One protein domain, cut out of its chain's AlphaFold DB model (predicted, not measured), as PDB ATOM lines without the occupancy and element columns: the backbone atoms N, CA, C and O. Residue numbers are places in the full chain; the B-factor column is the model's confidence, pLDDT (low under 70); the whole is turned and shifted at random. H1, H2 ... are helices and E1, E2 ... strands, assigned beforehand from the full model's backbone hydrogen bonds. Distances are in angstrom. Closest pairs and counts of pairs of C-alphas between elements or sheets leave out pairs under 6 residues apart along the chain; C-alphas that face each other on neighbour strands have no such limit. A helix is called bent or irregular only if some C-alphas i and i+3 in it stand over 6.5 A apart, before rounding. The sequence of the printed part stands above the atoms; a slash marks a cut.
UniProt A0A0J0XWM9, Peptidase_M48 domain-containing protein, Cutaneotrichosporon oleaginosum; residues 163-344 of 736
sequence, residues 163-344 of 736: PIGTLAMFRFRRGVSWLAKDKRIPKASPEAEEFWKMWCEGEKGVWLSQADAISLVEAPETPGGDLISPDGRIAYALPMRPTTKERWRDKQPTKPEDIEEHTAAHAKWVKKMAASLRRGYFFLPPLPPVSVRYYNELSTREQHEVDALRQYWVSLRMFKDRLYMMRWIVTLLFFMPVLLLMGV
ATOM      1  N   PRO A 163     141.627 232.494 227.214       79.81
ATOM      2  CA  PRO A 163     140.946 231.276 227.635       79.81
ATOM      3  C   PRO A 163     139.591 231.091 226.951       79.81
ATOM      4  O   PRO A 163     139.272 229.996 226.486       79.81
ATOM      5  N   ILE A 164     138.815 232.171 226.809       81.50
ATOM      6  CA  ILE A 164     137.519 232.158 226.115       81.50
ATOM      7  C   ILE A 164     137.716 231.796 224.637       81.50
ATOM      8  O   ILE A 164     136.986 230.955 224.108       81.50
ATOM      9  N   GLY A 165     138.731 232.369 223.984       81.81
ATOM     10  CA  GLY A 165     139.110 232.032 222.611       81.81
ATOM     11  C   GLY A 165     139.510 230.563 222.452       81.81
ATOM     12  O   GLY A 165     139.066 229.893 221.518       81.81
ATOM     13  N   THR A 166     140.267 230.026 223.408       81.31
ATOM     14  CA  THR A 166     140.697 228.621 223.436       81.31
ATOM     15  C   THR A 166     139.504 227.675 223.606       81.31
ATOM     16  O   THR A 166     139.340 226.717 222.846       81.31
ATOM     17  N   LEU A 167     138.598 227.982 224.538       82.56
ATOM     18  CA  LEU A 167     137.327 227.275 224.712       82.56
ATOM     19  C   LEU A 167     136.480 227.315 223.435       82.56
ATOM     20  O   LEU A 167     135.947 226.283 223.017       82.56
ATOM     21  N   ALA A 168     136.379 228.475 222.782       81.06
ATOM     22  CA  ALA A 168     135.689 228.605 221.505       81.06
ATOM     23  C   ALA A 168     136.341 227.717 220.433       81.06
ATOM     24  O   ALA A 168     135.636 226.968 219.759       81.06
ATOM     25  N   MET A 169     137.673 227.705 220.333       83.50
ATOM     26  CA  MET A 169     138.419 226.846 219.409       83.50
ATOM     27  C   MET A 169     138.164 225.353 219.665       83.50
ATOM     28  O   MET A 169     137.921 224.603 218.717       83.50
ATOM     29  N   PHE A 170     138.125 224.911 220.925       85.19
ATOM     30  CA  PHE A 170     137.750 223.535 221.270       85.19
ATOM     31  C   PHE A 170     136.310 223.206 220.870       85.19
ATOM     32  O   PHE A 170     136.050 222.127 220.327       85.19
ATOM     33  N   ARG A 171     135.366 224.134 221.087       83.75
ATOM     34  CA  ARG A 171     133.978 223.971 220.624       83.75
ATOM     35  C   ARG A 171     133.912 223.877 219.102       83.75
ATOM     36  O   ARG A 171     133.198 223.015 218.597       83.75
ATOM     37  N   PHE A 172     134.695 224.678 218.382       83.38
ATOM     38  CA  PHE A 172     134.789 224.609 216.925       83.38
ATOM     39  C   PHE A 172     135.383 223.283 216.450       83.38
ATOM     40  O   PHE A 172     134.797 222.642 215.582       83.38
ATOM     41  N   ARG A 173     136.480 222.808 217.053       86.88
ATOM     42  CA  ARG A 173     137.073 221.500 216.730       86.88
ATOM     43  C   ARG A 173     136.075 220.362 216.947       86.88
ATOM     44  O   ARG A 173     135.967 219.473 216.105       86.88
ATOM     45  N   ARG A 174     135.309 220.411 218.043       86.88
ATOM     46  CA  ARG A 174     134.213 219.461 218.293       86.88
ATOM     47  C   ARG A 174     133.105 219.583 217.248       86.88
ATOM     48  O   ARG A 174     132.624 218.555 216.795       86.88
ATOM     49  N   GLY A 175     132.733 220.797 216.840       83.06
ATOM     50  CA  GLY A 175     131.743 221.036 215.785       83.06
ATOM     51  C   GLY A 175     132.168 220.473 214.427       83.06
ATOM     52  O   GLY A 175     131.373 219.822 213.761       83.06
ATOM     53  N   VAL A 176     133.437 220.639 214.050       86.56
ATOM     54  CA  VAL A 176     133.998 220.056 212.820       86.56
ATOM     55  C   VAL A 176     134.055 218.531 212.906       86.56
ATOM     56  O   VAL A 176     133.688 217.850 211.954       86.56
ATOM     57  N   SER A 177     134.474 217.974 214.047       88.12
ATOM     58  CA  SER A 177     134.484 216.521 214.246       88.12
ATOM     59  C   SER A 177     133.076 215.925 214.226       88.12
ATOM     60  O   SER A 177     132.892 214.848 213.671       88.12
ATOM     61  N   TRP A 178     132.097 216.624 214.799       86.31
ATOM     62  CA  TRP A 178     130.685 216.256 214.733       86.31
ATOM     63  C   TRP A 178     130.200 216.225 213.284       86.31
ATOM     64  O   TRP A 178     129.698 215.204 212.837       86.31
ATOM     65  N   LEU A 179     130.459 217.293 212.527       85.19
ATOM     66  CA  LEU A 179     130.081 217.387 211.121       85.19
ATOM     67  C   LEU A 179     130.722 216.288 210.260       85.19
ATOM     68  O   LEU A 179     130.114 215.823 209.303       85.19
ATOM     69  N   ALA A 180     131.945 215.868 210.598       87.19
ATOM     70  CA  ALA A 180     132.624 214.769 209.920       87.19
ATOM     71  C   ALA A 180     132.011 213.394 210.246       87.19
ATOM     72  O   ALA A 180     131.973 212.538 209.369       87.19
ATOM     73  N   LYS A 181     131.540 213.181 211.484       87.75
ATOM     74  CA  LYS A 181     130.940 211.911 211.932       87.75
ATOM     75  C   LYS A 181     129.476 211.766 211.509       87.75
ATOM     76  O   LYS A 181     129.091 210.714 211.020       87.75
ATOM     77  N   ASP A 182     128.693 212.832 211.637       81.19
ATOM     78  CA  ASP A 182     127.247 212.838 211.378       81.19
ATOM     79  C   ASP A 182     126.912 213.316 209.959       81.19
ATOM     80  O   ASP A 182     125.815 213.812 209.694       81.19
ATOM     81  N   LYS A 183     127.857 213.175 209.021       81.31
ATOM     82  CA  LYS A 183     127.669 213.549 207.620       81.31
ATOM     83  C   LYS A 183     126.668 212.603 206.940       81.31
ATOM     84  O   LYS A 183     127.052 211.697 206.210       81.31
ATOM     85  N   ARG A 184     125.373 212.821 207.159       85.38
ATOM     86  CA  ARG A 184     124.297 212.150 206.423       85.38
ATOM     87  C   ARG A 184     123.980 212.976 205.188       85.38
ATOM     88  O   ARG A 184     123.223 213.937 205.261       85.38
ATOM     89  N   ILE A 185     124.627 212.638 204.077       92.12
ATOM     90  CA  ILE A 185     124.229 213.177 202.776       92.12
ATOM     91  C   ILE A 185     122.825 212.615 202.492       92.12
ATOM     92  O   ILE A 185     122.649 211.399 202.645       92.12
ATOM     93  N   PRO A 186     121.827 213.453 202.152       93.69
ATOM     94  CA  PRO A 186     120.511 212.968 201.751       93.69
ATOM     95  C   PRO A 186     120.666 211.935 200.633       93.69
ATOM     96  O   PRO A 186     121.421 212.162 199.687       93.69
ATOM     97  N   LYS A 187     120.001 210.781 200.757       95.94
ATOM     98  CA  LYS A 187     119.948 209.817 199.655       95.94
ATOM     99  C   LYS A 187     119.055 210.424 198.579       95.94
ATOM    100  O   LYS A 187     117.897 210.704 198.868       95.94
ATOM    101  N   ALA A 188     119.606 210.627 197.394       96.44
ATOM    102  CA  ALA A 188     118.894 211.151 196.243       96.44
ATOM    103  C   ALA A 188     118.979 210.140 195.098       96.44
ATOM    104  O   ALA A 188     119.954 209.390 194.993       96.44
ATOM    105  N   SER A 189     117.940 210.111 194.280       97.56
ATOM    106  CA  SER A 189     117.937 209.461 192.975       97.56
ATOM    107  C   SER A 189     119.034 210.044 192.066       97.56
ATOM    108  O   SER A 189     119.428 211.207 192.238       97.56
ATOM    109  N   PRO A 190     119.554 209.257 191.106       97.62
ATOM    110  CA  PRO A 190     120.510 209.743 190.111       97.62
ATOM    111  C   PRO A 190     120.022 210.998 189.379       97.62
ATOM    112  O   PRO A 190     120.805 211.923 189.173       97.62
ATOM    113  N   GLU A 191     118.729 211.057 189.062       97.69
ATOM    114  CA  GLU A 191     118.066 212.160 188.369       97.69
ATOM    115  C   GLU A 191     118.094 213.444 189.213       97.69
ATOM    116  O   GLU A 191     118.489 214.509 188.731       97.69
ATOM    117  N   ALA A 192     117.757 213.346 190.504       97.25
ATOM    118  CA  ALA A 192     117.838 214.470 191.435       97.25
ATOM    119  C   ALA A 192     119.289 214.939 191.660       97.25
ATOM    120  O   ALA A 192     119.557 216.143 191.738       97.25
ATOM    121  N   GLU A 193     120.248 214.013 191.751       97.38
ATOM    122  CA  GLU A 193     121.664 214.356 191.907       97.38
ATOM    123  C   GLU A 193     122.226 215.040 190.650       97.38
ATOM    124  O   GLU A 193     122.968 216.021 190.764       97.38
ATOM    125  N   GLU A 194     121.868 214.560 189.457       97.38
ATOM    126  CA  GLU A 194     122.247 215.170 188.182       97.38
ATOM    127  C   GLU A 194     121.645 216.569 188.038       97.38
ATOM    128  O   GLU A 194     122.375 217.518 187.733       97.38
ATOM    129  N   PHE A 195     120.355 216.727 188.350       97.94
ATOM    130  CA  PHE A 195     119.702 218.032 188.362       97.94
ATOM    131  C   PHE A 195     120.424 219.004 189.303       97.94
ATOM    132  O   PHE A 195     120.763 220.126 188.910       97.94
ATOM    133  N   TRP A 196     120.706 218.574 190.539       97.69
ATOM    134  CA  TRP A 196     121.412 219.401 191.516       97.69
ATOM    135  C   TRP A 196     122.802 219.804 191.012       97.69
ATOM    136  O   TRP A 196     123.152 220.982 191.089       97.69
ATOM    137  N   LYS A 197     123.584 218.867 190.458       97.00
ATOM    138  CA  LYS A 197     124.913 219.160 189.892       97.00
ATOM    139  C   LYS A 197     124.835 220.168 188.749       97.00
ATOM    140  O   LYS A 197     125.641 221.091 188.690       97.00
ATOM    141  N   MET A 198     123.859 220.011 187.859       97.50
ATOM    142  CA  MET A 198     123.729 220.842 186.665       97.50
ATOM    143  C   MET A 198     123.299 222.279 186.990       97.50
ATOM    144  O   MET A 198     123.808 223.222 186.382       97.50
ATOM    145  N   TRP A 199     122.379 222.455 187.945       97.38
ATOM    146  CA  TRP A 199     121.694 223.739 188.146       97.38
ATOM    147  C   TRP A 199     121.943 224.402 189.501       97.38
ATOM    148  O   TRP A 199     121.851 225.626 189.599       97.38
ATOM    149  N   CYS A 200     122.268 223.623 190.532       96.56
ATOM    150  CA  CYS A 200     122.340 224.094 191.916       96.56
ATOM    151  C   CYS A 200     123.747 224.005 192.526       96.56
ATOM    152  O   CYS A 200     124.016 224.610 193.573       96.56
ATOM    153  N   GLU A 201     124.680 223.281 191.902       96.06
ATOM    154  CA  GLU A 201     126.064 223.258 192.352       96.06
ATOM    155  C   GLU A 201     126.643 224.677 192.299       96.06
ATOM    156  O   GLU A 201     126.634 225.359 191.276       96.06
ATOM    157  N   GLY A 202     127.148 225.162 193.434       94.25
ATOM    158  CA  GLY A 202     127.649 226.534 193.495       94.25
ATOM    159  C   GLY A 202     126.662 227.558 194.049       94.25
ATOM    160  O   GLY A 202     127.103 228.682 194.299       94.25
ATOM    161  N   GLU A 203     125.422 227.184 194.367       96.69
ATOM    162  CA  GLU A 203     124.468 228.080 195.030       96.69
ATOM    163  C   GLU A 203     125.022 228.668 196.345       96.69
ATOM    164  O   GLU A 203     125.802 228.050 197.086       96.69
ATOM    165  N   LYS A 204     124.645 229.918 196.625       96.38
ATOM    166  CA  LYS A 204     124.958 230.616 197.877       96.38
ATOM    167  C   LYS A 204     123.650 230.916 198.589       96.38
ATOM    168  O   LYS A 204     122.742 231.474 197.983       96.38
ATOM    169  N   GLY A 205     123.577 230.557 199.866       95.56
ATOM    170  CA  GLY A 205     122.413 230.866 200.686       95.56
ATOM    171  C   GLY A 205     122.273 232.368 200.883       95.56
ATOM    172  O   GLY A 205     123.270 233.094 200.966       95.56
ATOM    173  N   VAL A 206     121.030 232.827 200.948       96.69
ATOM    174  CA  VAL A 206     120.700 234.226 201.197       96.69
ATOM    175  C   VAL A 206     120.515 234.397 202.700       96.69
ATOM    176  O   VAL A 206     119.635 233.786 203.307       96.69
ATOM    177  N   TRP A 207     121.378 235.200 203.325       95.94
ATOM    178  CA  TRP A 207     121.226 235.546 204.736       95.94
ATOM    179  C   TRP A 207     119.946 236.354 204.941       95.94
ATOM    180  O   TRP A 207     119.653 237.253 204.155       95.94
ATOM    181  N   LEU A 208     119.225 236.061 206.023       97.00
ATOM    182  CA  LEU A 208     118.040 236.818 206.415       97.00
ATOM    183  C   LEU A 208     118.377 238.305 206.574       97.00
ATOM    184  O   LEU A 208     119.327 238.663 207.285       97.00
ATOM    185  N   SER A 209     117.587 239.181 205.954       96.94
ATOM    186  CA  SER A 209     117.649 240.601 206.284       96.94
ATOM    187  C   SER A 209     117.114 240.830 207.702       96.94
ATOM    188  O   SER A 209     116.534 239.944 208.333       96.94
ATOM    189  N   GLN A 210     117.322 242.028 208.250       96.75
ATOM    190  CA  GLN A 210     116.747 242.349 209.557       96.75
ATOM    191  C   GLN A 210     115.212 242.359 209.524       96.75
ATOM    192  O   GLN A 210     114.609 241.966 210.515       96.75
ATOM    193  N   ALA A 211     114.603 242.759 208.405       97.06
ATOM    194  CA  ALA A 211     113.154 242.741 208.232       97.06
ATOM    195  C   ALA A 211     112.621 241.302 208.153       97.06
ATOM    196  O   ALA A 211     111.726 240.960 208.919       97.06
ATOM    197  N   ASP A 212     113.244 240.445 207.330       97.25
ATOM    198  CA  ASP A 212     112.860 239.026 207.230       97.25
ATOM    199  C   ASP A 212     112.999 238.320 208.588       97.25
ATOM    200  O   ASP A 212     112.166 237.522 208.993       97.25
ATOM    201  N   ALA A 213     114.062 238.618 209.340       96.94
ATOM    202  CA  ALA A 213     114.260 238.003 210.645       96.94
ATOM    203  C   ALA A 213     113.232 238.463 211.693       96.94
ATOM    204  O   ALA A 213     112.987 237.713 212.630       96.94
ATOM    205  N   ILE A 214     112.677 239.676 211.568       96.50
ATOM    206  CA  ILE A 214     111.605 240.179 212.442       96.50
ATOM    207  C   ILE A 214     110.280 239.508 212.079       96.50
ATOM    208  O   ILE A 214     109.600 239.027 212.979       96.50
ATOM    209  N   SER A 215     109.947 239.410 210.787       96.38
ATOM    210  CA  SER A 215     108.716 238.737 210.347       96.38
ATOM    211  C   SER A 215     108.708 237.243 210.681       96.38
ATOM    212  O   SER A 215     107.650 236.664 210.897       96.38
ATOM    213  N   LEU A 216     109.886 236.623 210.784       96.25
ATOM    214  CA  LEU A 216     110.037 235.223 211.176       96.25
ATOM    215  C   LEU A 216     109.951 234.963 212.688       96.25
ATOM    216  O   LEU A 216     109.957 233.802 213.085       96.25
ATOM    217  N   VAL A 217     109.892 235.991 213.545       95.19
ATOM    218  CA  VAL A 217     109.807 235.784 215.007       95.19
ATOM    219  C   VAL A 217     108.510 235.078 215.404       95.19
ATOM    220  O   VAL A 217     108.519 234.282 216.340       95.19
ATOM    221  N   GLU A 218     107.427 235.342 214.678       93.25
ATOM    222  CA  GLU A 218     106.098 234.764 214.920       93.25
ATOM    223  C   GLU A 218     105.676 233.773 213.826       93.25
ATOM    224  O   GLU A 218     104.542 233.299 213.805       93.25
ATOM    225  N   ALA A 219     106.590 233.453 212.908       94.75
ATOM    226  CA  ALA A 219     106.325 232.525 211.823       94.75
ATOM    227  C   ALA A 219     106.067 231.101 212.343       94.75
ATOM    228  O   ALA A 219     106.736 230.658 213.284       94.75
ATOM    229  N   PRO A 220     105.157 230.343 211.702       93.75
ATOM    230  CA  PRO A 220     104.926 228.954 212.062       93.75
ATOM    231  C   PRO A 220     106.175 228.104 211.789       93.75
ATOM    232  O   PRO A 220     106.829 228.226 210.745       93.75
ATOM    233  N   GLU A 221     106.493 227.225 212.741       92.19
ATOM    234  CA  GLU A 221     107.581 226.251 212.643       92.19
ATOM    235  C   GLU A 221     107.061 224.972 211.963       92.19
ATOM    236  O   GLU A 221     106.049 224.394 212.358       92.19
ATOM    237  N   THR A 222     107.753 224.521 210.921       92.12
ATOM    238  CA  THR A 222     107.500 223.221 210.281       92.12
ATOM    239  C   THR A 222     107.933 222.070 211.201       92.12
ATOM    240  O   THR A 222     108.777 222.267 212.078       92.12
ATOM    241  N   PRO A 223     107.473 220.821 210.980       88.56
ATOM    242  CA  PRO A 223     107.928 219.665 211.764       88.56
ATOM    243  C   PRO A 223     109.456 219.452 211.763       88.56
ATOM    244  O   PRO A 223     109.999 218.863 212.696       88.56
ATOM    245  N   GLY A 224     110.164 219.938 210.732       84.62
ATOM    246  CA  GLY A 224     111.632 219.900 210.633       84.62
ATOM    247  C   GLY A 224     112.360 221.011 211.408       84.62
ATOM    248  O   GLY A 224     113.581 220.949 211.603       84.62
ATOM    249  N   GLY A 225     111.625 222.009 211.898       88.12
ATOM    250  CA  GLY A 225     112.162 223.188 212.573       88.12
ATOM    251  C   GLY A 225     112.558 224.344 211.647       88.12
ATOM    252  O   GLY A 225     113.288 225.243 212.078       88.12
ATOM    253  N   ASP A 226     112.130 224.302 210.383       93.69
ATOM    254  CA  ASP A 226     112.252 225.406 209.424       93.69
ATOM    255  C   ASP A 226     111.070 226.372 209.588       93.69
ATOM    256  O   ASP A 226     109.982 225.949 209.984       93.69
ATOM    257  N   LEU A 227     111.266 227.657 209.292       95.69
ATOM    258  CA  LEU A 227     110.263 228.704 209.526       95.69
ATOM    259  C   LEU A 227     109.667 229.188 208.205       95.69
ATOM    260  O   LEU A 227     110.406 229.418 207.249       95.69
ATOM    261  N   ILE A 228     108.350 229.382 208.151       96.62
ATOM    262  CA  ILE A 228     107.674 229.869 206.941       96.62
ATOM    263  C   ILE A 228     107.458 231.377 207.061       96.62
ATOM    264  O   ILE A 228     106.680 231.847 207.886       96.62
ATOM    265  N   SER A 229     108.159 232.142 206.231       96.69
ATOM    266  CA  SER A 229     107.986 233.590 206.128       96.69
ATOM    267  C   SER A 229     106.571 233.938 205.633       96.69
ATOM    268  O   SER A 229     105.989 233.152 204.882       96.69
ATOM    269  N   PRO A 230     106.006 235.114 205.981       95.81
ATOM    270  CA  PRO A 230     104.665 235.522 205.536       95.81
ATOM    271  C   PRO A 230     104.459 235.543 204.013       95.81
ATOM    272  O   PRO A 230     103.335 235.465 203.535       95.81
ATOM    273  N   ASP A 231     105.543 235.636 203.245       95.31
ATOM    274  CA  ASP A 231     105.555 235.571 201.779       95.31
ATOM    275  C   ASP A 231     105.653 234.138 201.216       95.31
ATOM    276  O   ASP A 231     105.847 233.950 200.016       95.31
ATOM    277  N   GLY A 232     105.557 233.123 202.076       94.94
ATOM    278  CA  GLY A 232     105.632 231.709 201.716       94.94
ATOM    279  C   GLY A 232     107.054 231.166 201.543       94.94
ATOM    280  O   GLY A 232     107.216 229.976 201.271       94.94
ATOM    281  N   ARG A 233     108.107 231.984 201.712       95.75
ATOM    282  CA  ARG A 233     109.494 231.492 201.645       95.75
ATOM    283  C   ARG A 233     109.850 230.696 202.900       95.75
ATOM    284  O   ARG A 233     109.593 231.129 204.019       95.75
ATOM    285  N   ILE A 234     110.526 229.565 202.723       95.88
ATOM    286  CA  ILE A 234     110.985 228.726 203.836       95.88
ATOM    287  C   ILE A 234     112.397 229.154 204.247       95.88
ATOM    288  O   ILE A 234     113.338 229.089 203.452       95.88
ATOM    289  N   ALA A 235     112.545 229.600 205.492       97.19
ATOM    290  CA  ALA A 235     113.825 229.860 206.129       97.19
ATOM    291  C   ALA A 235     114.352 228.568 206.760       97.19
ATOM    292  O   ALA A 235     113.805 228.065 207.743       97.19
ATOM    293  N   TYR A 236     115.449 228.061 206.209       95.56
ATOM    294  CA  TYR A 236     116.071 226.814 206.631       95.56
ATOM    295  C   TYR A 236     117.045 227.040 207.780       95.56
ATOM    296  O   TYR A 236     117.840 227.988 207.761       95.56
ATOM    297  N   ALA A 237     117.029 226.147 208.768       92.12
ATOM    298  CA  ALA A 237     117.992 226.188 209.863       92.12
ATOM    299  C   ALA A 237     119.403 225.771 209.398       92.12
ATOM    300  O   ALA A 237     119.593 224.807 208.655       92.12
ATOM    301  N   LEU A 238     120.437 226.460 209.884       90.19
ATOM    302  CA  LEU A 238     121.827 226.031 209.742       90.19
ATOM    303  C   LEU A 238     122.060 224.759 210.574       90.19
ATOM    304  O   LEU A 238     121.610 224.692 211.722       90.19
ATOM    305  N   PRO A 239     122.827 223.777 210.064       80.00
ATOM    306  CA  PRO A 239     123.142 222.557 210.786       80.00
ATOM    307  C   PRO A 239     123.944 222.901 212.043       80.00
ATOM    308  O   PRO A 239     125.135 223.221 212.000       80.00
ATOM    309  N   MET A 240     123.265 222.848 213.184       73.00
ATOM    310  CA  MET A 240     123.856 222.966 214.509       73.00
ATOM    311  C   MET A 240     123.795 221.613 215.208       73.00
ATOM    312  O   MET A 240     122.891 220.813 214.974       73.00
ATOM    313  N   ARG A 241     124.754 221.361 216.102       68.88
ATOM    314  CA  ARG A 241     124.773 220.135 216.903       68.88
ATOM    315  C   ARG A 241     123.442 219.994 217.675       68.88
ATOM    316  O   ARG A 241     123.057 220.973 218.319       68.88
ATOM    317  N   PRO A 242     122.793 218.812 217.700       66.50
ATOM    318  CA  PRO A 242     121.471 218.615 218.315       66.50
ATOM    319  C   PRO A 242     121.395 219.097 219.768       66.50
ATOM    320  O   PRO A 242     120.549 219.913 220.108       66.50
ATOM    321  N   THR A 243     122.398 218.749 220.581       60.53
ATOM    322  CA  THR A 243     122.505 219.185 221.989       60.53
ATOM    323  C   THR A 243     122.634 220.696 222.165       60.53
ATOM    324  O   THR A 243     122.403 221.242 223.241       60.53
ATOM    325  N   THR A 244     123.068 221.398 221.117       63.50
ATOM    326  CA  THR A 244     123.101 222.861 221.108       63.50
ATOM    327  C   THR A 244     121.753 223.422 220.694       63.50
ATOM    328  O   THR A 244     121.397 224.444 221.259       63.50
ATOM    329  N   LYS A 245     121.022 222.760 219.781       66.12
ATOM    330  CA  LYS A 245     119.665 223.121 219.334       66.12
ATOM    331  C   LYS A 245     118.648 222.972 220.471       66.12
ATOM    332  O   LYS A 245     117.950 223.936 220.752       66.12
ATOM    333  N   GLU A 246     118.655 221.845 221.183       69.19
ATOM    334  CA  GLU A 246     117.813 221.597 222.372       69.19
ATOM    335  C   GLU A 246     118.077 222.642 223.459       69.19
ATOM    336  O   GLU A 246     117.193 223.410 223.819       69.19
ATOM    337  N   ARG A 247     119.347 222.812 223.853       69.25
ATOM    338  CA  ARG A 247     119.734 223.833 224.836       69.25
ATOM    339  C   ARG A 247     119.454 225.262 224.368       69.25
ATOM    340  O   ARG A 247     119.370 226.167 225.194       69.25
ATOM    341  N   TRP A 248     119.415 225.503 223.058       67.94
ATOM    342  CA  TRP A 248     119.019 226.797 222.513       67.94
ATOM    343  C   TRP A 248     117.524 227.018 222.658       67.94
ATOM    344  O   TRP A 248     117.146 228.112 223.056       67.94
ATOM    345  N   ARG A 249     116.717 225.991 222.373       69.75
ATOM    346  CA  ARG A 249     115.263 225.996 222.528       69.75
ATOM    347  C   ARG A 249     114.884 226.243 223.988       69.75
ATOM    348  O   ARG A 249     114.158 227.187 224.260       69.75
ATOM    349  N   ASP A 250     115.525 225.534 224.918       72.94
ATOM    350  CA  ASP A 250     115.316 225.697 226.366       72.94
ATOM    351  C   ASP A 250     115.747 227.076 226.896       72.94
ATOM    352  O   ASP A 250     115.327 227.513 227.964       72.94
ATOM    353  N   LYS A 251     116.645 227.761 226.175       65.38
ATOM    354  CA  LYS A 251     117.145 229.101 226.520       65.38
ATOM    355  C   LYS A 251     116.525 230.209 225.686       65.38
ATOM    356  O   LYS A 251     116.939 231.367 225.846       65.38
ATOM    357  N   GLN A 252     115.604 229.894 224.776       67.06
ATOM    358  CA  GLN A 252     114.858 230.950 224.121       67.06
ATOM    359  C   GLN A 252     114.124 231.710 225.222       67.06
ATOM    360  O   GLN A 252     113.554 231.085 226.114       67.06
ATOM    361  N   PRO A 253     114.224 233.049 225.239       65.69
ATOM    362  CA  PRO A 253     113.453 233.825 226.187       65.69
ATOM    363  C   PRO A 253     111.995 233.436 225.970       65.69
ATOM    364  O   PRO A 253     111.478 233.668 224.875       65.69
ATOM    365  N   THR A 254     111.395 232.792 226.973       74.56
ATOM    366  CA  THR A 254     109.978 232.446 226.953       74.56
ATOM    367  C   THR A 254     109.234 233.705 226.555       74.56
ATOM    368  O   THR A 254     109.579 234.797 227.027       74.56
ATOM    369  N   LYS A 255     108.316 233.584 225.587       79.06
ATOM    370  CA  LYS A 255     107.436 234.698 225.241       79.06
ATOM    371  C   LYS A 255     106.809 235.119 226.573       79.06
ATOM    372  O   LYS A 255     106.193 234.265 227.203       79.06
ATOM    373  N   PRO A 256     107.082 236.331 227.078       77.38
ATOM    374  CA  PRO A 256     106.580 236.712 228.385       77.38
ATOM    375  C   PRO A 256     105.056 236.697 228.289       77.38
ATOM    376  O   PRO A 256     104.509 237.420 227.459       77.38
ATOM    377  N   GLU A 257     104.408 235.819 229.052       78.50
ATOM    378  CA  GLU A 257     102.974 235.530 228.896       78.50
ATOM    379  C   GLU A 257     102.105 236.773 229.167       78.50
ATOM    380  O   GLU A 257     101.037 236.902 228.580       78.50
ATOM    381  N   ASP A 258     102.639 237.746 229.921       72.06
ATOM    382  CA  ASP A 258     101.920 238.944 230.376       72.06
ATOM    383  C   ASP A 258     102.372 240.262 229.718       72.06
ATOM    384  O   ASP A 258     101.984 241.346 230.156       72.06
ATOM    385  N   ILE A 259     103.251 240.228 228.712       70.94
ATOM    386  CA  ILE A 259     103.767 241.468 228.117       70.94
ATOM    387  C   ILE A 259     102.913 241.878 226.920       70.94
ATOM    388  O   ILE A 259     103.003 241.271 225.852       70.94
ATOM    389  N   GLU A 260     102.157 242.969 227.086       77.62
ATOM    390  CA  GLU A 260     101.447 243.639 225.995       77.62
ATOM    391  C   GLU A 260     102.391 243.893 224.803       77.62
ATOM    392  O   GLU A 260     103.529 244.365 224.956       77.62
ATOM    393  N   GLU A 261     101.895 243.587 223.603       77.62
ATOM    394  CA  GLU A 261     102.618 243.610 222.322       77.62
ATOM    395  C   GLU A 261     103.260 244.979 222.016       77.62
ATOM    396  O   GLU A 261     104.270 245.078 221.316       77.62
ATOM    397  N   HIS A 262     102.744 246.047 222.629       78.81
ATOM    398  CA  HIS A 262     103.207 247.424 222.449       78.81
ATOM    399  C   HIS A 262     104.249 247.900 223.467       78.81
ATOM    400  O   HIS A 262     104.693 249.048 223.420       78.81
ATOM    401  N   THR A 263     104.688 247.044 224.387       88.69
ATOM    402  CA  THR A 263     105.691 247.452 225.375       88.69
ATOM    403  C   THR A 263     107.106 247.475 224.788       88.69
ATOM    404  O   THR A 263     107.499 246.671 223.937       88.69
ATOM    405  N   ALA A 264     107.957 248.347 225.336       89.25
ATOM    406  CA  ALA A 264     109.386 248.377 225.008       89.25
ATOM    407  C   ALA A 264     110.095 247.030 225.291       89.25
ATOM    408  O   ALA A 264     111.106 246.704 224.658       89.25
ATOM    409  N   ALA A 265     109.566 246.237 226.228       85.44
ATOM    410  CA  ALA A 265     110.070 244.907 226.550       85.44
ATOM    411  C   ALA A 265     109.822 243.909 225.407       85.44
ATOM    412  O   ALA A 265     110.763 243.208 225.018       85.44
ATOM    413  N   HIS A 266     108.617 243.905 224.821       88.19
ATOM    414  CA  HIS A 266     108.288 243.085 223.654       88.19
ATOM    415  C   HIS A 266     109.193 243.440 222.465       88.19
ATOM    416  O   HIS A 266     109.881 242.575 221.922       88.19
ATOM    417  N   ALA A 267     109.339 244.730 222.147       91.38
ATOM    418  CA  ALA A 267     110.235 245.186 221.080       91.38
ATOM    419  C   ALA A 267     111.702 244.750 221.292       91.38
ATOM    420  O   ALA A 267     112.390 244.328 220.353       91.38
ATOM    421  N   LYS A 268     112.207 244.804 222.533       91.56
ATOM    422  CA  LYS A 268     113.561 244.329 222.876       91.56
ATOM    423  C   LYS A 268     113.690 242.811 222.719       91.56
ATOM    424  O   LYS A 268     114.739 242.342 222.263       91.56
ATOM    425  N   TRP A 269     112.649 242.056 223.073       91.44
ATOM    426  CA  TRP A 269     112.575 240.608 222.879       91.44
ATOM    427  C   TRP A 269     112.573 240.243 221.388       91.44
ATOM    428  O   TRP A 269     113.464 239.502 220.966       91.44
ATOM    429  N   VAL A 270     111.698 240.851 220.576       93.00
ATOM    430  CA  VAL A 270     111.631 240.659 219.112       93.00
ATOM    431  C   VAL A 270     112.983 240.961 218.474       93.00
ATOM    432  O   VAL A 270     113.524 240.143 217.736       93.00
ATOM    433  N   LYS A 271     113.613 242.089 218.829       94.12
ATOM    434  CA  LYS A 271     114.945 242.452 218.319       94.12
ATOM    435  C   LYS A 271     116.007 241.407 218.671       94.12
ATOM    436  O   LYS A 271     116.873 241.095 217.848       94.12
ATOM    437  N   LYS A 272     115.964 240.859 219.890       91.62
ATOM    438  CA  LYS A 272     116.881 239.800 220.337       91.62
ATOM    439  C   LYS A 272     116.625 238.493 219.584       91.62
ATOM    440  O   LYS A 272     117.602 237.854 219.183       91.62
ATOM    441  N   MET A 273     115.360 238.129 219.362       91.62
ATOM    442  CA  MET A 273     114.965 236.922 218.634       91.62
ATOM    443  C   MET A 273     115.323 237.017 217.151       91.62
ATOM    444  O   MET A 273     116.024 236.144 216.648       91.62
ATOM    445  N   ALA A 274     115.002 238.128 216.490       95.00
ATOM    446  CA  ALA A 274     115.387 238.399 215.107       95.00
ATOM    447  C   ALA A 274     116.915 238.341 214.914       95.00
ATOM    448  O   ALA A 274     117.425 237.700 213.996       95.00
ATOM    449  N   ALA A 275     117.696 238.931 215.830       93.44
ATOM    450  CA  ALA A 275     119.159 238.826 215.793       93.44
ATOM    451  C   ALA A 275     119.667 237.385 215.988       93.44
ATOM    452  O   ALA A 275     120.791 237.059 215.594       93.44
ATOM    453  N   SER A 276     118.884 236.545 216.658       90.00
ATOM    454  CA  SER A 276     119.130 235.122 216.867       90.00
ATOM    455  C   SER A 276     118.810 234.321 215.593       90.00
ATOM    456  O   SER A 276     119.697 233.626 215.090       90.00
ATOM    457  N   LEU A 277     117.631 234.532 214.996       93.69
ATOM    458  CA  LEU A 277     117.197 233.913 213.742       93.69
ATOM    459  C   LEU A 277     118.153 234.241 212.595       93.69
ATOM    460  O   LEU A 277     118.651 233.337 211.930       93.69
ATOM    461  N   ARG A 278     118.565 235.507 212.461       95.12
ATOM    462  CA  ARG A 278     119.550 235.938 211.454       95.12
ATOM    463  C   ARG A 278     120.892 235.202 211.541       95.12
ATOM    464  O   ARG A 278     121.624 235.113 210.561       95.12
ATOM    465  N   ARG A 279     121.256 234.699 212.728       90.94
ATOM    466  CA  ARG A 279     122.492 233.929 212.953       90.94
ATOM    467  C   ARG A 279     122.317 232.426 212.737       90.94
ATOM    468  O   ARG A 279     123.338 231.735 212.669       90.94
ATOM    469  N   GLY A 280     121.079 231.936 212.719       91.88
ATOM    470  CA  GLY A 280     120.738 230.518 212.704       91.88
ATOM    471  C   GLY A 280     120.041 230.044 211.432       91.88
ATOM    472  O   GLY A 280     120.076 228.849 211.191       91.88
ATOM    473  N   TYR A 281     119.464 230.939 210.629       95.44
ATOM    474  CA  TYR A 281     118.601 230.597 209.496       95.44
ATOM    475  C   TYR A 281     119.005 231.330 208.210       95.44
ATOM    476  O   TYR A 281     119.646 232.386 208.254       95.44
ATOM    477  N   PHE A 282     118.635 230.762 207.063       97.38
ATOM    478  CA  PHE A 282     118.904 231.312 205.733       97.38
ATOM    479  C   PHE A 282     117.806 230.923 204.734       97.38
ATOM    480  O   PHE A 282     117.132 229.913 204.913       97.38
ATOM    481  N   PHE A 283     117.655 231.693 203.657       97.75
ATOM    482  CA  PHE A 283     116.803 231.315 202.530       97.75
ATOM    483  C   PHE A 283     117.618 230.608 201.446       97.75
ATOM    484  O   PHE A 283     118.758 230.998 201.152       97.75
ATOM    485  N   LEU A 284     117.021 229.598 200.810       96.88
ATOM    486  CA  LEU A 284     117.546 229.089 199.547       96.88
ATOM    487  C   LEU A 284     117.347 230.148 198.451       96.88
ATOM    488  O   LEU A 284     116.306 230.807 198.420       96.88
ATOM    489  N   PRO A 285     118.332 230.342 197.558       96.88
ATOM    490  CA  PRO A 285     118.126 231.190 196.395       96.88
ATOM    491  C   PRO A 285     117.021 230.593 195.502       96.88
ATOM    492  O   PRO A 285     116.843 229.370 195.482       96.88
ATOM    493  N   PRO A 286     116.274 231.412 194.746       96.44
ATOM    494  CA  PRO A 286     115.347 230.884 193.754       96.44
ATOM    495  C   PRO A 286     116.115 230.085 192.696       96.44
ATOM    496  O   PRO A 286     117.253 230.427 192.356       96.44
ATOM    497  N   LEU A 287     115.490 229.025 192.176       96.88
ATOM    498  CA  LEU A 287     116.061 228.249 191.079       96.88
ATOM    499  C   LEU A 287     116.301 229.156 189.858       96.88
ATOM    500  O   LEU A 287     115.492 230.054 189.593       96.88
ATOM    501  N   PRO A 288     117.385 228.941 189.092       96.56
ATOM    502  CA  PRO A 288     117.572 229.610 187.813       96.56
ATOM    503  C   PRO A 288     116.316 229.470 186.935       96.56
ATOM    504  O   PRO A 288     115.806 228.361 186.800       96.56
ATOM    505  N   PRO A 289     115.827 230.533 186.267       97.12
ATOM    506  CA  PRO A 289     114.579 230.459 185.495       97.12
ATOM    507  C   PRO A 289     114.544 229.322 184.462       97.12
ATOM    508  O   PRO A 289     113.496 228.737 184.212       97.12
ATOM    509  N   VAL A 290     115.706 228.971 183.898       97.00
ATOM    510  CA  VAL A 290     115.862 227.885 182.916       97.00
ATOM    511  C   VAL A 290     115.666 226.501 183.542       97.00
ATOM    512  O   VAL A 290     115.151 225.606 182.880       97.00
ATOM    513  N   SER A 291     116.041 226.314 184.810       96.69
ATOM    514  CA  SER A 291     115.935 225.023 185.493       96.69
ATOM    515  C   SER A 291     114.541 224.763 186.061       96.69
ATOM    516  O   SER A 291     114.228 223.615 186.343       96.69
ATOM    517  N   VAL A 292     113.692 225.789 186.214       97.50
ATOM    518  CA  VAL A 292     112.338 225.656 186.793       97.50
ATOM    519  C   VAL A 292     111.469 224.692 185.988       97.50
ATOM    520  O   VAL A 292     110.748 223.888 186.569       97.50
ATOM    521  N   ARG A 293     111.561 224.723 184.652       97.12
ATOM    522  CA  ARG A 293     110.826 223.781 183.801       97.12
ATOM    523  C   ARG A 293     111.242 222.338 184.087       97.12
ATOM    524  O   ARG A 293     110.388 221.517 184.384       97.12
ATOM    525  N   TYR A 294     112.546 222.069 184.050       97.19
ATOM    526  CA  TYR A 294     113.099 220.742 184.317       97.19
ATOM    527  C   TYR A 294     112.822 220.282 185.752       97.19
ATOM    528  O   TYR A 294     112.585 219.107 185.986       97.19
ATOM    529  N   TYR A 295     112.790 221.208 186.711       97.62
ATOM    530  CA  TYR A 295     112.415 220.917 188.091       97.62
ATOM    531  C   TYR A 295     110.963 220.443 188.198       97.62
ATOM    532  O   TYR A 295     110.682 219.468 188.884       97.62
ATOM    533  N   ASN A 296     110.047 221.097 187.481       97.50
ATOM    534  CA  ASN A 296     108.632 220.727 187.463       97.50
ATOM    535  C   ASN A 296     108.364 219.418 186.699       97.50
ATOM    536  O   ASN A 296     107.324 218.804 186.915       97.50
ATOM    537  N   GLU A 297     109.273 219.008 185.808       97.62
ATOM    538  CA  GLU A 297     109.223 217.717 185.103       97.62
ATOM    539  C   GLU A 297     109.653 216.542 186.005       97.62
ATOM    540  O   GLU A 297     109.258 215.406 185.745       97.62
ATOM    541  N   LEU A 298     110.405 216.802 187.084       97.12
ATOM    542  CA  LEU A 298     110.737 215.796 188.094       97.12
ATOM    543  C   LEU A 298     109.495 215.390 188.894       97.12
ATOM    544  O   LEU A 298     108.618 216.209 189.186       97.12
ATOM    545  N   SER A 299     109.452 214.132 189.328       97.50
ATOM    546  CA  SER A 299     108.441 213.663 190.272       97.50
ATOM    547  C   SER A 299     108.518 214.444 191.588       97.50
ATOM    548  O   SER A 299     109.579 214.905 192.007       97.50
ATOM    549  N   THR A 300     107.401 214.550 192.314       96.62
ATOM    550  CA  THR A 300     107.360 215.242 193.618       96.62
ATOM    551  C   THR A 300     108.407 214.698 194.595       96.62
ATOM    552  O   THR A 300     108.982 215.443 195.385       96.62
ATOM    553  N   ARG A 301     108.704 213.395 194.521       96.75
ATOM    554  CA  ARG A 301     109.756 212.766 195.321       96.75
ATOM    555  C   ARG A 301     111.146 213.280 194.938       96.75
ATOM    556  O   ARG A 301     111.906 213.653 195.825       96.75
ATOM    557  N   GLU A 302     111.468 213.310 193.650       96.81
ATOM    558  CA  GLU A 302     112.751 213.819 193.149       96.81
ATOM    559  C   GLU A 302     112.920 215.312 193.450       96.81
ATOM    560  O   GLU A 302     114.000 215.727 193.854       96.81
ATOM    561  N   GLN A 303     111.851 216.111 193.351       97.06
ATOM    562  CA  GLN A 303     111.847 217.522 193.759       97.06
ATOM    563  C   GLN A 303     112.247 217.680 195.235       97.06
ATOM    564  O   GLN A 303     113.172 218.427 195.558       97.06
ATOM    565  N   HIS A 304     111.632 216.903 196.134       94.94
ATOM    566  CA  HIS A 304     112.020 216.886 197.547       94.94
ATOM    567  C   HIS A 304     113.473 216.430 197.763       94.94
ATOM    568  O   HIS A 304     114.165 216.982 198.619       94.94
ATOM    569  N   GLU A 305     113.954 215.444 196.998       96.56
ATOM    570  CA  GLU A 305     115.349 214.987 197.051       96.56
ATOM    571  C   GLU A 305     116.325 216.088 196.584       96.56
ATOM    572  O   GLU A 305     117.353 216.309 197.234       96.56
ATOM    573  N   VAL A 306     115.985 216.839 195.528       97.00
ATOM    574  CA  VAL A 306     116.742 218.011 195.058       97.00
ATOM    575  C   VAL A 306     116.776 219.100 196.127       97.00
ATOM    576  O   VAL A 306     117.859 219.570 196.476       97.00
ATOM    577  N   ASP A 307     115.632 219.498 196.685       95.19
ATOM    578  CA  ASP A 307     115.581 220.545 197.712       95.19
ATOM    579  C   ASP A 307     116.344 220.141 198.982       95.19
ATOM    580  O   ASP A 307     117.078 220.958 199.547       95.19
ATOM    581  N   ALA A 308     116.292 218.862 199.374       94.00
ATOM    582  CA  ALA A 308     117.099 218.330 200.469       94.00
ATOM    583  C   ALA A 308     118.609 218.417 200.174       94.00
ATOM    584  O   ALA A 308     119.390 218.818 201.047       94.00
ATOM    585  N   LEU A 309     119.046 218.093 198.948       95.75
ATOM    586  CA  LEU A 309     120.440 218.270 198.521       95.75
ATOM    587  C   LEU A 309     120.855 219.748 198.537       95.75
ATOM    588  O   LEU A 309     121.932 220.079 199.046       95.75
ATOM    589  N   ARG A 310     120.004 220.647 198.028       96.38
ATOM    590  CA  ARG A 310     120.244 222.100 198.028       96.38
ATOM    591  C   ARG A 310     120.401 222.626 199.446       96.38
ATOM    592  O   ARG A 310     121.432 223.224 199.761       96.38
ATOM    593  N   GLN A 311     119.436 222.345 200.320       94.75
ATOM    594  CA  GLN A 311     119.473 222.711 201.736       94.75
ATOM    595  C   GLN A 311     120.759 222.205 202.402       94.75
ATOM    596  O   GLN A 311     121.472 222.972 203.058       94.75
ATOM    597  N   TYR A 312     121.100 220.930 202.198       93.50
ATOM    598  CA  TYR A 312     122.289 220.314 202.778       93.50
ATOM    599  C   TYR A 312     123.584 221.019 202.345       93.50
ATOM    600  O   TYR A 312     124.374 221.456 203.188       93.50
ATOM    601  N   TRP A 313     123.813 221.181 201.041       94.56
ATOM    602  CA  TRP A 313     125.070 221.734 200.534       94.56
ATOM    603  C   TRP A 313     125.201 223.240 200.755       94.56
ATOM    604  O   TRP A 313     126.294 223.719 201.088       94.56
ATOM    605  N   VAL A 314     124.106 223.993 200.615       95.56
ATOM    606  CA  VAL A 314     124.100 225.435 200.886       95.56
ATOM    607  C   VAL A 314     124.375 225.692 202.366       95.56
ATOM    608  O   VAL A 314     125.249 226.499 202.698       95.56
ATOM    609  N   SER A 315     123.714 224.959 203.262       92.25
ATOM    610  CA  SER A 315     123.914 225.123 204.701       92.25
ATOM    611  C   SER A 315     125.335 224.748 205.143       92.25
ATOM    612  O   SER A 315     125.964 225.479 205.918       92.25
ATOM    613  N   LEU A 316     125.900 223.673 204.579       91.44
ATOM    614  CA  LEU A 316     127.287 223.260 204.796       91.44
ATOM    615  C   LEU A 316     128.277 224.347 204.356       91.44
ATOM    616  O   LEU A 316     129.263 224.616 205.051       91.44
ATOM    617  N   ARG A 317     128.018 224.998 203.219       93.12
ATOM    618  CA  ARG A 317     128.841 226.102 202.717       93.12
ATOM    619  C   ARG A 317     128.769 227.323 203.627       93.12
ATOM    620  O   ARG A 317     129.814 227.837 204.011       93.12
ATOM    621  N   MET A 318     127.574 227.741 204.033       92.06
ATOM    622  CA  MET A 318     127.408 228.866 204.960       92.06
ATOM    623  C   MET A 318     128.090 228.597 206.306       92.06
ATOM    624  O   MET A 318     128.755 229.474 206.864       92.06
ATOM    625  N   PHE A 319     127.995 227.362 206.807       88.94
ATOM    626  CA  PHE A 319     128.728 226.931 207.993       88.94
ATOM    627  C   PHE A 319     130.250 227.025 207.790       88.94
ATOM    628  O   PHE A 319     130.954 227.570 208.642       88.94
ATOM    629  N   LYS A 320     130.764 226.560 206.644       89.38
ATOM    630  CA  LYS A 320     132.186 226.652 206.279       89.38
ATOM    631  C   LYS A 320     132.673 228.104 206.200       89.38
ATOM    632  O   LYS A 320     133.726 228.414 206.754       89.38
ATOM    633  N   ASP A 321     131.911 228.993 205.571       89.94
ATOM    634  CA  ASP A 321     132.246 230.418 205.449       89.94
ATOM    635  C   ASP A 321     132.311 231.090 206.827       89.94
ATOM    636  O   ASP A 321     133.259 231.819 207.135       89.94
ATOM    637  N   ARG A 322     131.368 230.755 207.717       88.12
ATOM    638  CA  ARG A 322     131.389 231.204 209.115       88.12
ATOM    639  C   ARG A 322     132.618 230.689 209.865       88.12
ATOM    640  O   ARG A 322     133.225 231.450 210.615       88.12
ATOM    641  N   LEU A 323     133.017 229.432 209.658       86.44
ATOM    642  CA  LEU A 323     134.247 228.888 210.245       86.44
ATOM    643  C   LEU A 323     135.500 229.597 209.725       86.44
ATOM    644  O   LEU A 323     136.404 229.880 210.513       86.44
ATOM    645  N   TYR A 324     135.564 229.915 208.431       89.06
ATOM    646  CA  TYR A 324     136.682 230.674 207.871       89.06
ATOM    647  C   TYR A 324     136.793 232.062 208.493       89.06
ATOM    648  O   TYR A 324     137.888 232.455 208.896       89.06
ATOM    649  N   MET A 325     135.678 232.780 208.606       89.25
ATOM    650  CA  MET A 325     135.639 234.111 209.208       89.25
ATOM    651  C   MET A 325     136.013 234.072 210.698       89.25
ATOM    652  O   MET A 325     136.877 234.830 211.129       89.25
ATOM    653  N   MET A 326     135.475 233.116 211.465       85.88
ATOM    654  CA  MET A 326     135.843 232.926 212.876       85.88
ATOM    655  C   MET A 326     137.322 232.578 213.050       85.88
ATOM    656  O   MET A 326     137.974 233.109 213.946       85.88
ATOM    657  N   ARG A 327     137.886 231.737 212.172       86.81
ATOM    658  CA  ARG A 327     139.324 231.440 212.174       86.81
ATOM    659  C   ARG A 327     140.149 232.707 211.961       86.81
ATOM    660  O   ARG A 327     141.136 232.883 212.667       86.81
ATOM    661  N   TRP A 328     139.759 233.579 211.031       90.69
ATOM    662  CA  TRP A 328     140.451 234.851 210.805       90.69
ATOM    663  C   TRP A 328     140.356 235.790 212.003       90.69
ATOM    664  O   TRP A 328     141.374 236.357 212.380       90.69
ATOM    665  N   ILE A 329     139.188 235.901 212.641       87.19
ATOM    666  CA  ILE A 329     139.021 236.710 213.858       87.19
ATOM    667  C   ILE A 329     139.922 236.193 214.980       87.19
ATOM    668  O   ILE A 329     140.653 236.976 215.573       87.19
ATOM    669  N   VAL A 330     139.913 234.882 215.250       84.12
ATOM    670  CA  VAL A 330     140.777 234.273 216.277       84.12
ATOM    671  C   VAL A 330     142.256 234.470 215.936       84.12
ATOM    672  O   VAL A 330     143.042 234.812 216.812       84.12
ATOM    673  N   THR A 331     142.629 234.303 214.664       85.62
ATOM    674  CA  THR A 331     144.001 234.546 214.189       85.62
ATOM    675  C   THR A 331     144.404 236.000 214.428       85.62
ATOM    676  O   THR A 331     145.446 236.252 215.022       85.62
ATOM    677  N   LEU A 332     143.569 236.957 214.021       87.06
ATOM    678  CA  LEU A 332     143.823 238.381 214.218       87.06
ATOM    679  C   LEU A 332     143.950 238.705 215.706       87.06
ATOM    680  O   LEU A 332     144.930 239.321 216.093       87.06
ATOM    681  N   LEU A 333     143.014 238.237 216.534       83.06
ATOM    682  CA  LEU A 333     143.019 238.443 217.983       83.06
ATOM    683  C   LEU A 333     144.308 237.921 218.634       83.06
ATOM    684  O   LEU A 333     144.869 238.588 219.496       83.06
ATOM    685  N   PHE A 334     144.788 236.755 218.193       82.56
ATOM    686  CA  PHE A 334     146.015 236.139 218.691       82.56
ATOM    687  C   PHE A 334     147.276 236.911 218.288       82.56
ATOM    688  O   PHE A 334     148.165 237.112 219.108       82.56
ATOM    689  N   PHE A 335     147.359 237.361 217.033       86.00
ATOM    690  CA  PHE A 335     148.532 238.082 216.532       86.00
ATOM    691  C   PHE A 335     148.507 239.583 216.835       86.00
ATOM    692  O   PHE A 335     149.536 240.237 216.700       86.00
ATOM    693  N   MET A 336     147.373 240.144 217.257       86.31
ATOM    694  CA  MET A 336     147.219 241.584 217.455       86.31
ATOM    695  C   MET A 336     148.223 242.189 218.455       86.31
ATOM    696  O   MET A 336     148.832 243.189 218.082       86.31
ATOM    697  N   PRO A 337     148.515 241.591 219.631       82.12
ATOM    698  CA  PRO A 337     149.570 242.086 220.524       82.12
ATOM    699  C   PRO A 337     150.940 242.204 219.845       82.12
ATOM    700  O   PRO A 337     151.621 243.219 219.963       82.12
ATOM    701  N   VAL A 338     151.320 241.183 219.067       84.44
ATOM    702  CA  VAL A 338     152.584 241.162 218.316       84.44
ATOM    703  C   VAL A 338     152.573 242.225 217.222       84.44
ATOM    704  O   VAL A 338     153.562 242.925 217.040       84.44
ATOM    705  N   LEU A 339     151.455 242.380 216.509       87.75
ATOM    706  CA  LEU A 339     151.305 243.396 215.468       87.75
ATOM    707  C   LEU A 339     151.371 244.818 216.040       87.75
ATOM    708  O   LEU A 339     151.997 245.675 215.423       87.75
ATOM    709  N   LEU A 340     150.774 245.070 217.208       84.88
ATOM    710  CA  LEU A 340     150.879 246.363 217.885       84.88
ATOM    711  C   LEU A 340     152.314 246.640 218.338       84.88
ATOM    712  O   LEU A 340     152.821 247.728 218.079       84.88
ATOM    713  N   LEU A 341     152.990 245.656 218.940       82.25
ATOM    714  CA  LEU A 341     154.392 245.795 219.337       82.25
ATOM    715  C   LEU A 341     155.296 246.063 218.124       82.25
ATOM    716  O   LEU A 341     156.119 246.972 218.163       82.25
ATOM    717  N   MET A 342     155.105 245.327 217.026       86.38
ATOM    718  CA  MET A 342     155.802 245.572 215.758       86.38
ATOM    719  C   MET A 342     155.505 246.971 215.209       86.38
ATOM    720  O   MET A 342     156.394 247.612 214.656       86.38
ATOM    721  N   GLY A 343     154.274 247.459 215.386       85.31
ATOM    722  CA  GLY A 343     153.888 248.831 215.073       85.31
ATOM    723  C   GLY A 343     154.690 249.854 215.877       85.31
ATOM    724  O   GLY A 343     155.284 250.741 215.274       85.31
ATOM    725  N   VAL A 344     154.770 249.690 217.203       82.44
ATOM    726  CA  VAL A 344     155.569 250.550 218.101       82.44
ATOM    727  C   VAL A 344     157.052 250.528 217.715       82.44
ATOM    728  O   VAL A 344     157.686 251.573 217.623       82.44
TER     729      VAL A 344
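What this domain is: This is residues 163 to 344 of the 736 residues of the protein "Peptidase_M48 domain-containing protein" of Cutaneotrichosporon oleaginosum (UniProt A0A0J0XWM9). One long helix, H7, makes the longest axis, and from near the middle of its first arm, H7a, a smaller arm made of the two-stranded sheet E1 E2, H3 and H5 reaches away to the side. H2 and H6 gather at the first-residue end of H7a, H1 runs loosely beside its later part, and residues 335 to 344, with H7b, stick out. The 182 printed residues hold seven named helices and two named strands, in the order H1 H2 H3 E1 H4 H5 E2 H6 H7; the class is mostly helix, and the sheet is antiparallel. The whole is loose, with a radius of gyration of the C-alphas of 19.8 A and spans of 63 by 50 by 30 A.

How they stand to each other: H1, residues 163 to 181, is close to but not clearly touching H7a, residues 300 to 334; their closest C-alphas, of Gly 165 and Val 330, are 6.9 A apart. They run opposite ways at a shallow tilt of 26 degrees. H2, residues 190 to 200, touches H7a with residues 302 to 310 of H7a alone, at a steep tilt of 49 degrees; the closest C-alphas, of Ala 192 and Val 306, are 5.2 A apart. H3, residues 210 to 215, touches H5, residues 264 to 280, at 71 degrees, only just about perpendicular; the closest C-alphas, of Ala 213 and Ala 274, are 4.6 A apart. E1, residues 234 to 237, and E2, residues 281 to 283, are antiparallel neighbours, with N 236 and O 282 at 2.8 A, within hydrogen-bond range. Residues 206 to 207 pair with 282 to 283 of E2, and residues 227 to 228 with 234 to 235 of E1. E2 and H7a are near each other. H4, residues 242 to 249, touches no helix. H6, residues 289 to 297, is irregular, but only just: C-alphas 290 and 293 are 6.6 A apart. It is close to but not clearly touching H2, with the closest C-alphas, of Trp 199 and Ser 291, 6.5 A apart. Every O i to N i+4 pair is within hydrogen-bond range in H1, H2, H3, H4, H7a and H7b, residues 337 to 344, against 12 of 13 in H5 and 3 of 5 in H6.

Where its parts are: H1 begins at C-alpha 163, (140.946, 231.276, 227.635), and is 26.9 A long; H5 is 24.5 A. By its hydrogen bonds H7 was assigned as one helix, residues 300 to 344, but it is bent: C-alphas 334 and 337 are 7.2 A apart. H7a is 50.6 A long, and H7b ends at C-alpha 344, (155.569, 250.550, 218.101).

The domain as a whole: The C-alphas farthest apart, of Ser 299 and Val 344, are 66.0 A apart. The printed part has no cut; the links H3 to E1 and H4 to H5 are long. Residues 241 to 249 and 251 to 253 have pLDDT under 70.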